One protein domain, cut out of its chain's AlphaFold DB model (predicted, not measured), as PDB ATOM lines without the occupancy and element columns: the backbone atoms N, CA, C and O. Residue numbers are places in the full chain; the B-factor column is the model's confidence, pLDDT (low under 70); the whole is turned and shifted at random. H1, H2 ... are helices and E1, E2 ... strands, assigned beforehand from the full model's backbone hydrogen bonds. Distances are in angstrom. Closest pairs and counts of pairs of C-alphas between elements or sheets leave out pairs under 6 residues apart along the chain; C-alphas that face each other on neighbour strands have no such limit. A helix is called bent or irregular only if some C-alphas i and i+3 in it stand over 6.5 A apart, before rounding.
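What this domain is: This is residues 11 to 95 of the 96 residues of an uncharacterized protein of Xanthomonas gardneri ATCC 19865 (UniProt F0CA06). A small body of strands has one long helix, H2, along one side: the parallel pair E1 and E5 sits in the middle, with H2 beside E1 and the three-stranded meander E2 E3 E4 on the other side. The short helix H3 sits beside E2 at the far end from H2, and H1 is at the beginning of H2, with residues 15 to 20 sticking out. The printed part has 85 residues with three named helices and five named strands, in the order H1 H2 E1 H3 E2 E3 E4 E5, of mixed class; the sheet E2 E3 E4 is antiparallel. It is only just loose, close to compact, with a radius of gyration of the C-alphas of 14.5 A and spans of 44 by 34 by 19 A.

Where its parts are: H1, residues 11 to 15, begins at C-alpha 11 (113.630, -27.969, -3.403) and is irregular, with C-alphas 12 and 15 7.2 A apart. H2, residues 21 to 39, is 27.1 A long, ending at C-alpha 39 (113.364, -6.475, -19.173). E1, residues 45 to 51, is 15.4 A long. H3 is residues 58 to 63, E2 is 65 to 68, E3 is 71 to 75 with 12.7 A, and E4 is 80 to 82. E5, residues 90 to 94, is 13.5 A long and ends at C-alpha 94 (116.296, -19.214, 1.929).

How they stand to each other: E2, E3 and E4 form a meander, each strand the antiparallel neighbour of the one before. E2 and E3 are a hairpin, with N 66 and O 73 2.9 A apart, within hydrogen-bond range. E3 and E4 are a hairpin too, with N 74 and O 81 at 2.8 A. H3 stands at the sheet's level, 1.1 A in height over the sheet; its closest C-alpha pair with E2 is Ala 60 and Ala 66, 5.2 A. E3 and E5 have Gln 71 and Arg 92 as closest C-alphas, 4.8 A. E5 is the parallel neighbour of E1, at 37 degrees, with N 94 and O 50 at 2.8 A. The closest C-alphas of H2 and E1 are Asn 30 and Asp 47, 5.9 A. H2 and E3 are apart. H1 and H2 touch, H2 with residues 21 to 22 alone; the closest C-alphas are Tyr 13 and Val 22, 5.4 A. In H2 and H3 every O i to N i+4 pair is within hydrogen-bond range; H1 has 0 of 1, and 1 of 2 O i to N i+3 pairs.

The domain as a whole: The C-alphas farthest apart are those of Pro 17 and Ser 78, 47.4 A. The printed part has no cut and no long link; E1 to H3 and E4 to E5 are short, the others tight. Mean pLDDT of the printed part is 88.5, with residue 95 under 70.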
ATOM      1  N   GLU A  11     113.499 -26.990  -4.493       83.75
ATOM      2  CA  GLU A  11     113.630 -27.969  -3.403       83.75
ATOM      3  C   GLU A  11     112.556 -29.069  -3.444       83.75
ATOM      4  O   GLU A  11     112.796 -30.170  -2.954       83.75
ATOM      5  N   GLN A  12     111.403 -28.836  -4.080       86.69
ATOM      6  CA  GLN A  12     110.383 -29.873  -4.279       86.69
ATOM      7  C   GLN A  12     110.914 -31.091  -5.054       86.69
ATOM      8  O   GLN A  12     110.428 -32.205  -4.876       86.69
ATOM      9  N   TYR A  13     111.956 -30.905  -5.872       88.81
ATOM     10  CA  TYR A  13     112.595 -31.972  -6.642       88.81
ATOM     11  C   TYR A  13     113.704 -32.699  -5.877       88.81
ATOM     12  O   TYR A  13     114.403 -33.530  -6.452       88.81
ATOM     13  N   ARG A  14     113.882 -32.430  -4.582       86.94
ATOM     14  CA  ARG A  14     114.935 -33.063  -3.778       86.94
ATOM     15  C   ARG A  14     114.754 -34.572  -3.619       86.94
ATOM     16  O   ARG A  14     115.742 -35.288  -3.522       86.94
ATOM     17  N   ALA A  15     113.509 -35.049  -3.627       90.50
ATOM     18  CA  ALA A  15     113.175 -36.475  -3.612       90.50
ATOM     19  C   ALA A  15     113.094 -37.097  -5.022       90.50
ATOM     20  O   ALA A  15     112.721 -38.260  -5.165       90.50
ATOM     21  N   HIS A  16     113.398 -36.332  -6.075       90.62
ATOM     22  CA  HIS A  16     113.292 -36.815  -7.444       90.62
ATOM     23  C   HIS A  16     114.370 -37.884  -7.730       90.62
ATOM     24  O   HIS A  16     115.526 -37.683  -7.353       90.62
ATOM     25  N   PRO A  17     114.052 -38.981  -8.450       91.94
ATOM     26  CA  PRO A  17     115.008 -40.063  -8.729       91.94
ATOM     27  C   PRO A  17     116.285 -39.609  -9.447       91.94
ATOM     28  O   PRO A  17     117.354 -40.188  -9.282       91.94
ATOM     29  N   HIS A  18     116.168 -38.566 -10.268       89.25
ATOM     30  CA  HIS A  18     117.295 -37.982 -10.986       89.25
ATOM     31  C   HIS A  18     117.994 -36.900 -10.133       89.25
ATOM     32  O   HIS A  18     117.418 -35.822  -9.945       89.25
ATOM     33  N   PRO A  19     119.250 -37.112  -9.684       84.50
ATOM     34  CA  PRO A  19     119.917 -36.258  -8.689       84.50
ATOM     35  C   PRO A  19     120.191 -34.830  -9.185       84.50
ATOM     36  O   PRO A  19     120.367 -33.907  -8.395       84.50
ATOM     37  N   GLY A  20     120.212 -34.625 -10.504       90.69
ATOM     38  CA  GLY A  20     120.422 -33.312 -11.118       90.69
ATOM     39  C   GLY A  20     119.190 -32.402 -11.177       90.69
ATOM     40  O   GLY A  20     119.336 -31.253 -11.587       90.69
ATOM     41  N   MET A  21     117.989 -32.869 -10.806       92.38
ATOM     42  CA  MET A  21     116.759 -32.101 -11.064       92.38
ATOM     43  C   MET A  21     116.658 -30.796 -10.280       92.38
ATOM     44  O   MET A  21     116.216 -29.792 -10.836       92.38
ATOM     45  N   VAL A  22     117.122 -30.769  -9.028       89.38
ATOM     46  CA  VAL A  22     117.143 -29.533  -8.228       89.38
ATOM     47  C   VAL A  22     118.008 -28.474  -8.915       89.38
ATOM     48  O   VAL A  22     117.544 -27.361  -9.154       89.38
ATOM     49  N   ARG A  23     119.232 -28.843  -9.321       88.25
ATOM     50  CA  ARG A  23     120.157 -27.939 -10.024       88.25
ATOM     51  C   ARG A  23     119.600 -27.497 -11.378       88.25
ATOM     52  O   ARG A  23     119.758 -26.339 -11.751       88.25
ATOM     53  N   TYR A  24     118.950 -28.400 -12.108       90.88
ATOM     54  CA  TYR A  24     118.327 -28.077 -13.389       90.88
ATOM     55  C   TYR A  24     117.211 -27.036 -13.227       90.88
ATOM     56  O   TYR A  24     117.237 -26.002 -13.892       90.88
ATOM     57  N   CYS A  25     116.291 -27.259 -12.285       91.25
ATOM     58  CA  CYS A  25     115.235 -26.304 -11.958       91.25
ATOM     59  C   CYS A  25     115.812 -24.943 -11.541       91.25
ATOM     60  O   CYS A  25     115.382 -23.915 -12.063       91.25
ATOM     61  N   GLN A  26     116.828 -24.935 -10.666       87.75
ATOM     62  CA  GLN A  26     117.509 -23.707 -10.240       87.75
ATOM     63  C   GLN A  26     118.126 -22.965 -11.432       87.75
ATOM     64  O   GLN A  26     118.057 -21.741 -11.497       87.75
ATOM     65  N   GLY A  27     118.685 -23.690 -12.406       89.06
ATOM     66  CA  GLY A  27     119.205 -23.114 -13.645       89.06
ATOM     67  C   GLY A  27     118.134 -22.384 -14.459       89.06
ATOM     68  O   GLY A  27     118.353 -21.243 -14.865       89.06
ATOM     69  N   ILE A  28     116.965 -23.004 -14.661       91.62
ATOM     70  CA  ILE A  28     115.847 -22.362 -15.372       91.62
ATOM     71  C   ILE A  28     115.341 -21.150 -14.589       91.62
ATOM     72  O   ILE A  28     115.186 -20.075 -15.164       91.62
ATOM     73  N   GLU A  29     115.129 -21.297 -13.282       88.94
ATOM     74  CA  GLU A  29     114.654 -20.213 -12.420       88.94
ATOM     75  C   GLU A  29     115.593 -18.999 -12.475       88.94
ATOM     76  O   GLU A  29     115.145 -17.874 -12.692       88.94
ATOM     77  N   ASN A  30     116.905 -19.230 -12.379       88.19
ATOM     78  CA  ASN A  30     117.914 -18.178 -12.488       88.19
ATOM     79  C   ASN A  30     117.849 -17.462 -13.842       88.19
ATOM     80  O   ASN A  30     117.909 -16.233 -13.886       88.19
ATOM     81  N   MET A  31     117.710 -18.199 -14.948       89.62
ATOM     82  CA  MET A  31     117.573 -17.589 -16.276       89.62
ATOM     83  C   MET A  31     116.302 -16.743 -16.384       89.62
ATOM     84  O   MET A  31     116.369 -15.609 -16.859       89.62
ATOM     85  N   THR A  32     115.163 -17.257 -15.917       90.31
ATOM     86  CA  THR A  32     113.885 -16.533 -15.934       90.31
ATOM     87  C   THR A  32     113.983 -15.233 -15.140       90.31
ATOM     88  O   THR A  32     113.706 -14.166 -15.687       90.31
ATOM     89  N   LEU A  33     114.478 -15.292 -13.901       88.19
ATOM     90  CA  LEU A  33     114.604 -14.116 -13.040       88.19
ATOM     91  C   LEU A  33     115.575 -13.068 -13.606       88.19
ATOM     92  O   LEU A  33     115.303 -11.868 -13.535       88.19
ATOM     93  N   ARG A  34     116.702 -13.490 -14.196       88.00
ATOM     94  CA  ARG A  34     117.651 -12.569 -14.852       88.00
ATOM     95  C   ARG A  34     117.023 -11.888 -16.067       88.00
ATOM     96  O   ARG A  34     117.178 -10.679 -16.225       88.00
ATOM     97  N   ASN A  35     116.297 -12.639 -16.894       89.69
ATOM     98  CA  ASN A  35     115.623 -12.106 -18.077       89.69
ATOM     99  C   ASN A  35     114.519 -11.109 -17.705       89.69
ATOM    100  O   ASN A  35     114.399 -10.060 -18.336       89.69
ATOM    101  N   GLU A  36     113.733 -11.403 -16.670       88.75
ATOM    102  CA  GLU A  36     112.714 -10.490 -16.149       88.75
ATOM    103  C   GLU A  36     113.327  -9.210 -15.581       88.75
ATOM    104  O   GLU A  36     112.884  -8.115 -15.934       88.75
ATOM    105  N   ALA A  37     114.377  -9.328 -14.762       87.19
ATOM    106  CA  ALA A  37     115.082  -8.174 -14.213       87.19
ATOM    107  C   ALA A  37     115.657  -7.287 -15.325       87.19
ATOM    108  O   ALA A  37     115.452  -6.074 -15.312       87.19
ATOM    109  N   HIS A  38     116.281  -7.896 -16.340       87.38
ATOM    110  CA  HIS A  38     116.791  -7.180 -17.506       87.38
ATOM    111  C   HIS A  38     115.675  -6.449 -18.268       87.38
ATOM    112  O   HIS A  38     115.820  -5.272 -18.587       87.38
ATOM    113  N   ARG A  39     114.531  -7.105 -18.521       90.06
ATOM    114  CA  ARG A  39     113.364  -6.475 -19.173       90.06
ATOM    115  C   ARG A  39     112.801  -5.294 -18.382       90.06
ATOM    116  O   ARG A  39     112.272  -4.368 -18.982       90.06
ATOM    117  N   GLN A  40     112.915  -5.326 -17.057       88.50
ATOM    118  CA  GLN A  40     112.461  -4.258 -16.165       88.50
ATOM    119  C   GLN A  40     113.534  -3.185 -15.906       88.50
ATOM    120  O   GLN A  40     113.266  -2.243 -15.165       88.50
ATOM    121  N   GLY A  41     114.751  -3.322 -16.452       85.94
ATOM    122  CA  GLY A  41     115.869  -2.418 -16.157       85.94
ATOM    123  C   GLY A  41     116.337  -2.473 -14.696       85.94
ATOM    124  O   GLY A  41     116.878  -1.497 -14.180       85.94
ATOM    125  N   ARG A  42     116.100  -3.593 -14.003       84.12
ATOM    126  CA  ARG A  42     116.441  -3.791 -12.588       84.12
ATOM    127  C   ARG A  42     117.690  -4.663 -12.443       84.12
ATOM    128  O   ARG A  42     117.926  -5.536 -13.279       84.12
ATOM    129  N   PRO A  43     118.467  -4.500 -11.356       83.19
ATOM    130  CA  PRO A  43     119.541  -5.428 -11.028       83.19
ATOM    131  C   PRO A  43     119.016  -6.862 -10.897       83.19
ATOM    132  O   PRO A  43     118.031  -7.121 -10.197       83.19
ATOM    133  N   ALA A  44     119.684  -7.793 -11.571       87.62
ATOM    134  CA  ALA A  44     119.310  -9.196 -11.533       87.62
ATOM    135  C   ALA A  44     119.671  -9.853 -10.186       87.62
ATOM    136  O   ALA A  44     120.634  -9.428  -9.538       87.62
ATOM    137  N   PRO A  45     118.931 -10.893  -9.766       87.94
ATOM    138  CA  PRO A  45     119.362 -11.738  -8.663       87.94
ATOM    139  C   PRO A  45     120.654 -12.487  -8.982       87.94
ATOM    140  O   PRO A  45     120.909 -12.861 -10.129       87.94
ATOM    141  N   SER A  46     121.401 -12.791  -7.928       87.62
ATOM    142  CA  SER A  46     122.459 -13.795  -7.952       87.62
ATOM    143  C   SER A  46     121.899 -15.206  -8.153       87.62
ATOM    144  O   SER A  46     120.766 -15.514  -7.784       87.62
ATOM    145  N   ASP A  47     122.725 -16.086  -8.707       85.50
ATOM    146  CA  ASP A  47     122.498 -17.530  -8.771       85.50
ATOM    147  C   ASP A  47     122.782 -18.256  -7.445       85.50
ATOM    148  O   ASP A  47     122.361 -19.399  -7.264       85.50
ATOM    149  N   SER A  48     123.469 -17.591  -6.514       86.44
ATOM    150  CA  SER A  48     123.758 -18.092  -5.175       86.44
ATOM    151  C   SER A  48     122.551 -17.908  -4.255       86.44
ATOM    152  O   SER A  48     121.979 -16.818  -4.170       86.44
ATOM    153  N   ILE A  49     122.199 -18.962  -3.517       86.06
ATOM    154  CA  ILE A  49     121.163 -18.947  -2.480       86.06
ATOM    155  C   ILE A  49     121.820 -19.348  -1.161       86.06
ATOM    156  O   ILE A  49     122.401 -20.427  -1.056       86.06
ATOM    157  N   ILE A  50     121.719 -18.487  -0.149       88.19
ATOM    158  CA  ILE A  50     122.269 -18.741   1.190       88.19
ATOM    159  C   ILE A  50     121.162 -18.986   2.214       88.19
ATOM    160  O   ILE A  50     120.067 -18.444   2.096       88.19
ATOM    161  N   ALA A  51     121.445 -19.766   3.254       88.88
ATOM    162  CA  ALA A  51     120.531 -19.899   4.380       88.88
ATOM    163  C   ALA A  51     120.673 -18.689   5.317       88.88
ATOM    164  O   ALA A  51     121.774 -18.396   5.783       88.88
ATOM    165  N   LEU A  52     119.574 -17.991   5.600       90.62
ATOM    166  CA  LEU A  52     119.534 -16.892   6.568       90.62
ATOM    167  C   LEU A  52     118.307 -17.030   7.478       90.62
ATOM    168  O   LEU A  52     117.283 -17.542   7.038       90.62
ATOM    169  N   PRO A  53     118.361 -16.571   8.738       90.38
ATOM    170  CA  PRO A  53     117.184 -16.565   9.602       90.38
ATOM    171  C   PRO A  53     116.110 -15.608   9.060       90.38
ATOM    172  O   PRO A  53     116.426 -14.609   8.415       90.38
ATOM    173  N   GLY A  54     114.834 -15.899   9.319       87.31
ATOM    174  CA  GLY A  54     113.733 -15.011   8.936       87.31
ATOM    175  C   GLY A  54     113.779 -13.667   9.674       87.31
ATOM    176  O   GLY A  54     114.333 -13.550  10.768       87.31
ATOM    177  N   LEU A  55     113.181 -12.626   9.093       86.88
ATOM    178  CA  LEU A  55     113.081 -11.328   9.763       86.88
ATOM    179  C   LEU A  55     112.338 -11.437  11.102       86.88
ATOM    180  O   LEU A  55     111.265 -12.025  11.184       86.88
ATOM    181  N   GLY A  56     112.888 -10.810  12.142       84.56
ATOM    182  CA  GLY A  56     112.251 -10.719  13.458       84.56
ATOM    183  C   GLY A  56     112.634 -11.825  14.443       84.56
ATOM    184  O   GLY A  56     112.361 -11.655  15.635       84.56
ATOM    185  N   THR A  57     113.323 -12.886  14.005       87.62
ATOM    186  CA  THR A  57     113.834 -13.914  14.926       87.62
ATOM    187  C   THR A  57     114.976 -13.379  15.798       87.62
ATOM    188  O   THR A  57     115.595 -12.350  15.496       87.62
ATOM    189  N   ALA A  58     115.248 -14.053  16.919       88.88
ATOM    190  CA  ALA A  58     116.340 -13.673  17.816       88.88
ATOM    191  C   ALA A  58     117.703 -13.806  17.116       88.88
ATOM    192  O   ALA A  58     118.549 -12.916  17.217       88.88
ATOM    193  N   GLU A  59     117.860 -14.862  16.320       87.31
ATOM    194  CA  GLU A  59     119.057 -15.157  15.538       87.31
ATOM    195  C   GLU A  59     119.312 -14.054  14.509       87.31
ATOM    196  O   GLU A  59     120.433 -13.566  14.403       87.31
ATOM    197  N   ALA A  60     118.275 -13.580  13.809       88.62
ATOM    198  CA  ALA A  60     118.401 -12.471  12.865       88.62
ATOM    199  C   ALA A  60     118.836 -11.164  13.550       88.62
ATOM    200  O   ALA A  60     119.645 -10.403  13.009       88.62
ATOM    201  N   LYS A  61     118.331 -10.895  14.764       86.12
ATOM    202  CA  LYS A  61     118.713  -9.707  15.547       86.12
ATOM    203  C   LYS A  61     120.174  -9.752  15.987       86.12
ATOM    204  O   LYS A  61     120.811  -8.697  15.973       86.12
ATOM    205  N   GLN A  62     120.668 -10.931  16.368       89.62
ATOM    206  CA  GLN A  62     122.044 -11.151  16.814       89.62
ATOM    207  C   GLN A  62     123.034 -11.171  15.644       89.62
ATOM    208  O   GLN A  62     124.074 -10.523  15.714       89.62
ATOM    209  N   LEU A  63     122.696 -11.877  14.562       91.69
ATOM    210  CA  LEU A  63     123.528 -11.993  13.365       91.69
ATOM    211  C   LEU A  63     123.605 -10.668  12.594       91.69
ATOM    212  O   LEU A  63     124.602 -10.388  11.933       91.69
ATOM    213  N   GLY A  64     122.548  -9.853  12.657       93.00
ATOM    214  CA  GLY A  64     122.435  -8.634  11.859       93.00
ATOM    215  C   GLY A  64     122.167  -8.911  10.379       93.00
ATOM    216  O   GLY A  64     122.342  -8.016   9.557       93.00
ATOM    217  N   TYR A  65     121.731 -10.122  10.039       93.81
ATOM    218  CA  TYR A  65     121.285 -10.503   8.704       93.81
ATOM    219  C   TYR A  65     119.952 -11.232   8.802       93.81
ATOM    220  O   TYR A  65     119.721 -11.984   9.749       93.81
ATOM    221  N   ALA A  66     119.083 -11.016   7.821       93.62
ATOM    222  CA  ALA A  66     117.785 -11.663   7.745       93.62
ATOM    223  C   ALA A  66     117.430 -12.005   6.300       93.62
ATOM    224  O   ALA A  66     117.820 -11.299   5.368       93.62
ATOM    225  N   CYS A  67     116.647 -13.064   6.128       90.88
ATOM    226  CA  CYS A  67     115.980 -13.368   4.880       90.88
ATOM    227  C   CYS A  67     114.607 -12.697   4.846       90.88
ATOM    228  O   CYS A  67     113.759 -12.964   5.701       90.88
ATOM    229  N   VAL A  68     114.387 -11.824   3.862       89.06
ATOM    230  CA  VAL A  68     113.138 -11.066   3.700       89.06
ATOM    231  C   VAL A  68     112.615 -11.290   2.293       89.06
ATOM    232  O   VAL A  68     113.251 -10.867   1.332       89.06
ATOM    233  N   GLY A  69     111.497 -12.008   2.152       82.69
ATOM    234  CA  GLY A  69     110.954 -12.344   0.828       82.69
ATOM    235  C   GLY A  69     111.975 -13.049  -0.075       82.69
ATOM    236  O   GLY A  69     111.945 -12.875  -1.281       82.69
ATOM    237  N   GLY A  70     112.937 -13.777   0.510       86.00
ATOM    238  CA  GLY A  70     114.005 -14.479  -0.206       86.00
ATOM    239  C   GLY A  70     115.146 -13.576  -0.706       86.00
ATOM    240  O   GLY A  70     115.968 -13.992  -1.528       86.00
ATOM    241  N   GLN A  71     115.217 -12.341  -0.208       89.31
ATOM    242  CA  GLN A  71     116.349 -11.430  -0.375       89.31
ATOM    243  C   GLN A  71     117.159 -11.381   0.915       89.31
ATOM    244  O   GLN A  71     116.600 -11.245   2.009       89.31
ATOM    245  N   ALA A  72     118.479 -11.497   0.792       92.50
ATOM    246  CA  ALA A  72     119.372 -11.336   1.925       92.50
ATOM    247  C   ALA A  72     119.473  -9.851   2.282       92.50
ATOM    248  O   ALA A  72     119.865  -9.023   1.456       92.50
ATOM    249  N   MET A  73     119.137  -9.529   3.527       93.38
ATOM    250  CA  MET A  73     119.150  -8.169   4.047       93.38
ATOM    251  C   MET A  73     120.140  -8.066   5.202       93.38
ATOM    252  O   MET A  73     120.154  -8.912   6.096       93.38
ATOM    253  N   LYS A  74     120.941  -7.004   5.209       94.56
ATOM    254  CA  LYS A  74     121.856  -6.640   6.290       94.56
ATOM    255  C   LYS A  74     121.239  -5.546   7.146       94.56
ATOM    256  O   LYS A  74     120.686  -4.575   6.634       94.56
ATOM    257  N   ARG A  75     121.346  -5.686   8.462       92.50
ATOM    258  CA  ARG A  75     120.841  -4.713   9.424       92.50
ATOM    259  C   ARG A  75     121.744  -3.483   9.455       92.50
ATOM    260  O   ARG A  75     122.955  -3.588   9.637       92.50
ATOM    261  N   LEU A  76     121.124  -2.316   9.361       91.06
ATOM    262  CA  LEU A  76     121.728  -1.013   9.600       91.06
ATOM    263  C   LEU A  76     121.186  -0.417  10.906       91.06
ATOM    264  O   LEU A  76     120.213  -0.905  11.483       91.06
ATOM    265  N   ARG A  77     121.796   0.678  11.373       86.62
ATOM    266  CA  ARG A  77     121.298   1.408  12.554       86.62
ATOM    267  C   ARG A  77     119.881   1.953  12.349       86.62
ATOM    268  O   ARG A  77     119.116   2.001  13.303       86.62
ATOM    269  N   SER A  78     119.543   2.341  11.122       86.38
ATOM    270  CA  SER A  78     118.275   2.978  10.751       86.38
ATOM    271  C   SER A  78     117.330   2.078   9.947       86.38
ATOM    272  O   SER A  78     116.243   2.523   9.592       86.38
ATOM    273  N   GLY A  79     117.708   0.834   9.638       87.25
ATOM    274  CA  GLY A  79     116.894  -0.017   8.769       87.25
ATOM    275  C   GLY A  79     117.611  -1.260   8.260       87.25
ATOM    276  O   GLY A  79     118.376  -1.889   8.991       87.25
ATOM    277  N   TRP A  80     117.349  -1.607   7.001       90.06
ATOM    278  CA  TRP A  80     117.891  -2.781   6.324       90.06
ATOM    279  C   TRP A  80     118.420  -2.410   4.940       90.06
ATOM    280  O   TRP A  80     117.830  -1.585   4.249       90.06
ATOM    281  N   GLU A  81     119.512  -3.047   4.541       92.69
ATOM    282  CA  GLU A  81     120.160  -2.886   3.242       92.69
ATOM    283  C   GLU A  81     120.177  -4.221   2.500       92.69
ATOM    284  O   GLU A  81     120.390  -5.270   3.108       92.69
ATOM    285  N   GLN A  82     119.955  -4.186   1.187       91.31
ATOM    286  CA  GLN A  82     120.046  -5.373   0.348       91.31
ATOM    287  C   GLN A  82     121.511  -5.793   0.179       91.31
ATOM    288  O   GLN A  82     122.369  -4.978  -0.157       91.31
ATOM    289  N   VAL A  83     121.799  -7.074   0.390       93.44
ATOM    290  CA  VAL A  83     123.156  -7.617   0.258       93.44
ATOM    291  C   VAL A  83     123.466  -7.889  -1.212       93.44
ATOM    292  O   VAL A  83     122.665  -8.506  -1.914       93.44
ATOM    293  N   SER A  84     124.638  -7.466  -1.684       90.38
ATOM    294  CA  SER A  84     125.163  -7.867  -2.991       90.38
ATOM    295  C   SER A  84     125.840  -9.234  -2.908       90.38
ATOM    296  O   SER A  84     126.489  -9.569  -1.917       90.38
ATOM    297  N   ALA A  85     125.692 -10.044  -3.954       89.88
ATOM    298  CA  ALA A  85     126.411 -11.307  -4.051       89.88
ATOM    299  C   ALA A  85     127.789 -11.101  -4.685       89.88
ATOM    300  O   ALA A  85     127.959 -10.273  -5.580       89.88
ATOM    301  N   ALA A  86     128.757 -11.931  -4.298       85.12
ATOM    302  CA  ALA A  86     130.074 -11.948  -4.937       85.12
ATOM    303  C   ALA A  86     130.005 -12.327  -6.429       85.12
ATOM    304  O   ALA A  86     130.829 -11.872  -7.216       85.12
ATOM    305  N   THR A  87     129.002 -13.120  -6.834       80.94
ATOM    306  CA  THR A  87     128.755 -13.486  -8.243       80.94
ATOM    307  C   THR A  87     128.028 -12.390  -9.035       80.94
ATOM    308  O   THR A  87     127.730 -12.570 -10.215       80.94
ATOM    309  N   GLY A  88     127.778 -11.235  -8.409       83.75
ATOM    310  CA  GLY A  88     127.033 -10.119  -8.975       83.75
ATOM    311  C   GLY A  88     125.531 -10.208  -8.706       83.75
ATOM    312  O   GLY A  88     124.984 -11.262  -8.382       83.75
ATOM    313  N   GLY A  89     124.854  -9.065  -8.836       88.06
ATOM    314  CA  GLY A  89     123.444  -8.952  -8.477       88.06
ATOM    315  C   GLY A  89     123.209  -8.918  -6.968       88.06
ATOM    316  O   GLY A  89     124.143  -8.842  -6.163       88.06
ATOM    317  N   TRP A  90     121.942  -8.957  -6.573       90.50
ATOM    318  CA  TRP A  90     121.570  -9.039  -5.163       90.50
ATOM    319  C   TRP A  90     121.511 -10.495  -4.688       90.50
ATOM    320  O   TRP A  90     121.116 -11.402  -5.426       90.50
ATOM    321  N   GLN A  91     121.933 -10.724  -3.450       92.50
ATOM    322  CA  GLN A  91     122.054 -12.042  -2.844       92.50
ATOM    323  C   GLN A  91     120.672 -12.596  -2.493       92.50
ATOM    324  O   GLN A  91     119.909 -12.002  -1.725       92.50
ATOM    325  N   ARG A  92     120.363 -13.777  -3.029       90.44
ATOM    326  CA  ARG A  92     119.156 -14.521  -2.664       90.44
ATOM    327  C   ARG A  92     119.394 -15.298  -1.383       90.44
ATOM    328  O   ARG A  92     120.520 -15.707  -1.090       90.44
ATOM    329  N   CYS A  93     118.327 -15.549  -0.644       88.25
ATOM    330  CA  CYS A  93     118.379 -16.391   0.537       88.25
ATOM    331  C   CYS A  93     117.169 -17.308   0.642       88.25
ATOM    332  O   CYS A  93     116.102 -17.041   0.093       88.25
ATOM    333  N   GLN A  94     117.351 -18.365   1.419       85.38
ATOM    334  CA  GLN A  94     116.296 -19.214   1.929       85.38
ATOM    335  C   GLN A  94     116.270 -19.057   3.449       85.38
ATOM    336  O   GLN A  94     117.298 -19.179   4.113       85.38
ATOM    337  N   GLY A  95     115.105 -18.736   4.003       69.25
ATOM    338  CA  GLY A  95     115.010 -18.372   5.409       69.25
ATOM    339  C   GLY A  95     113.594 -18.066   5.852       69.25
ATOM    340  O   GLY A  95     112.920 -17.259   5.211       69.25
TER     341      GLY A  95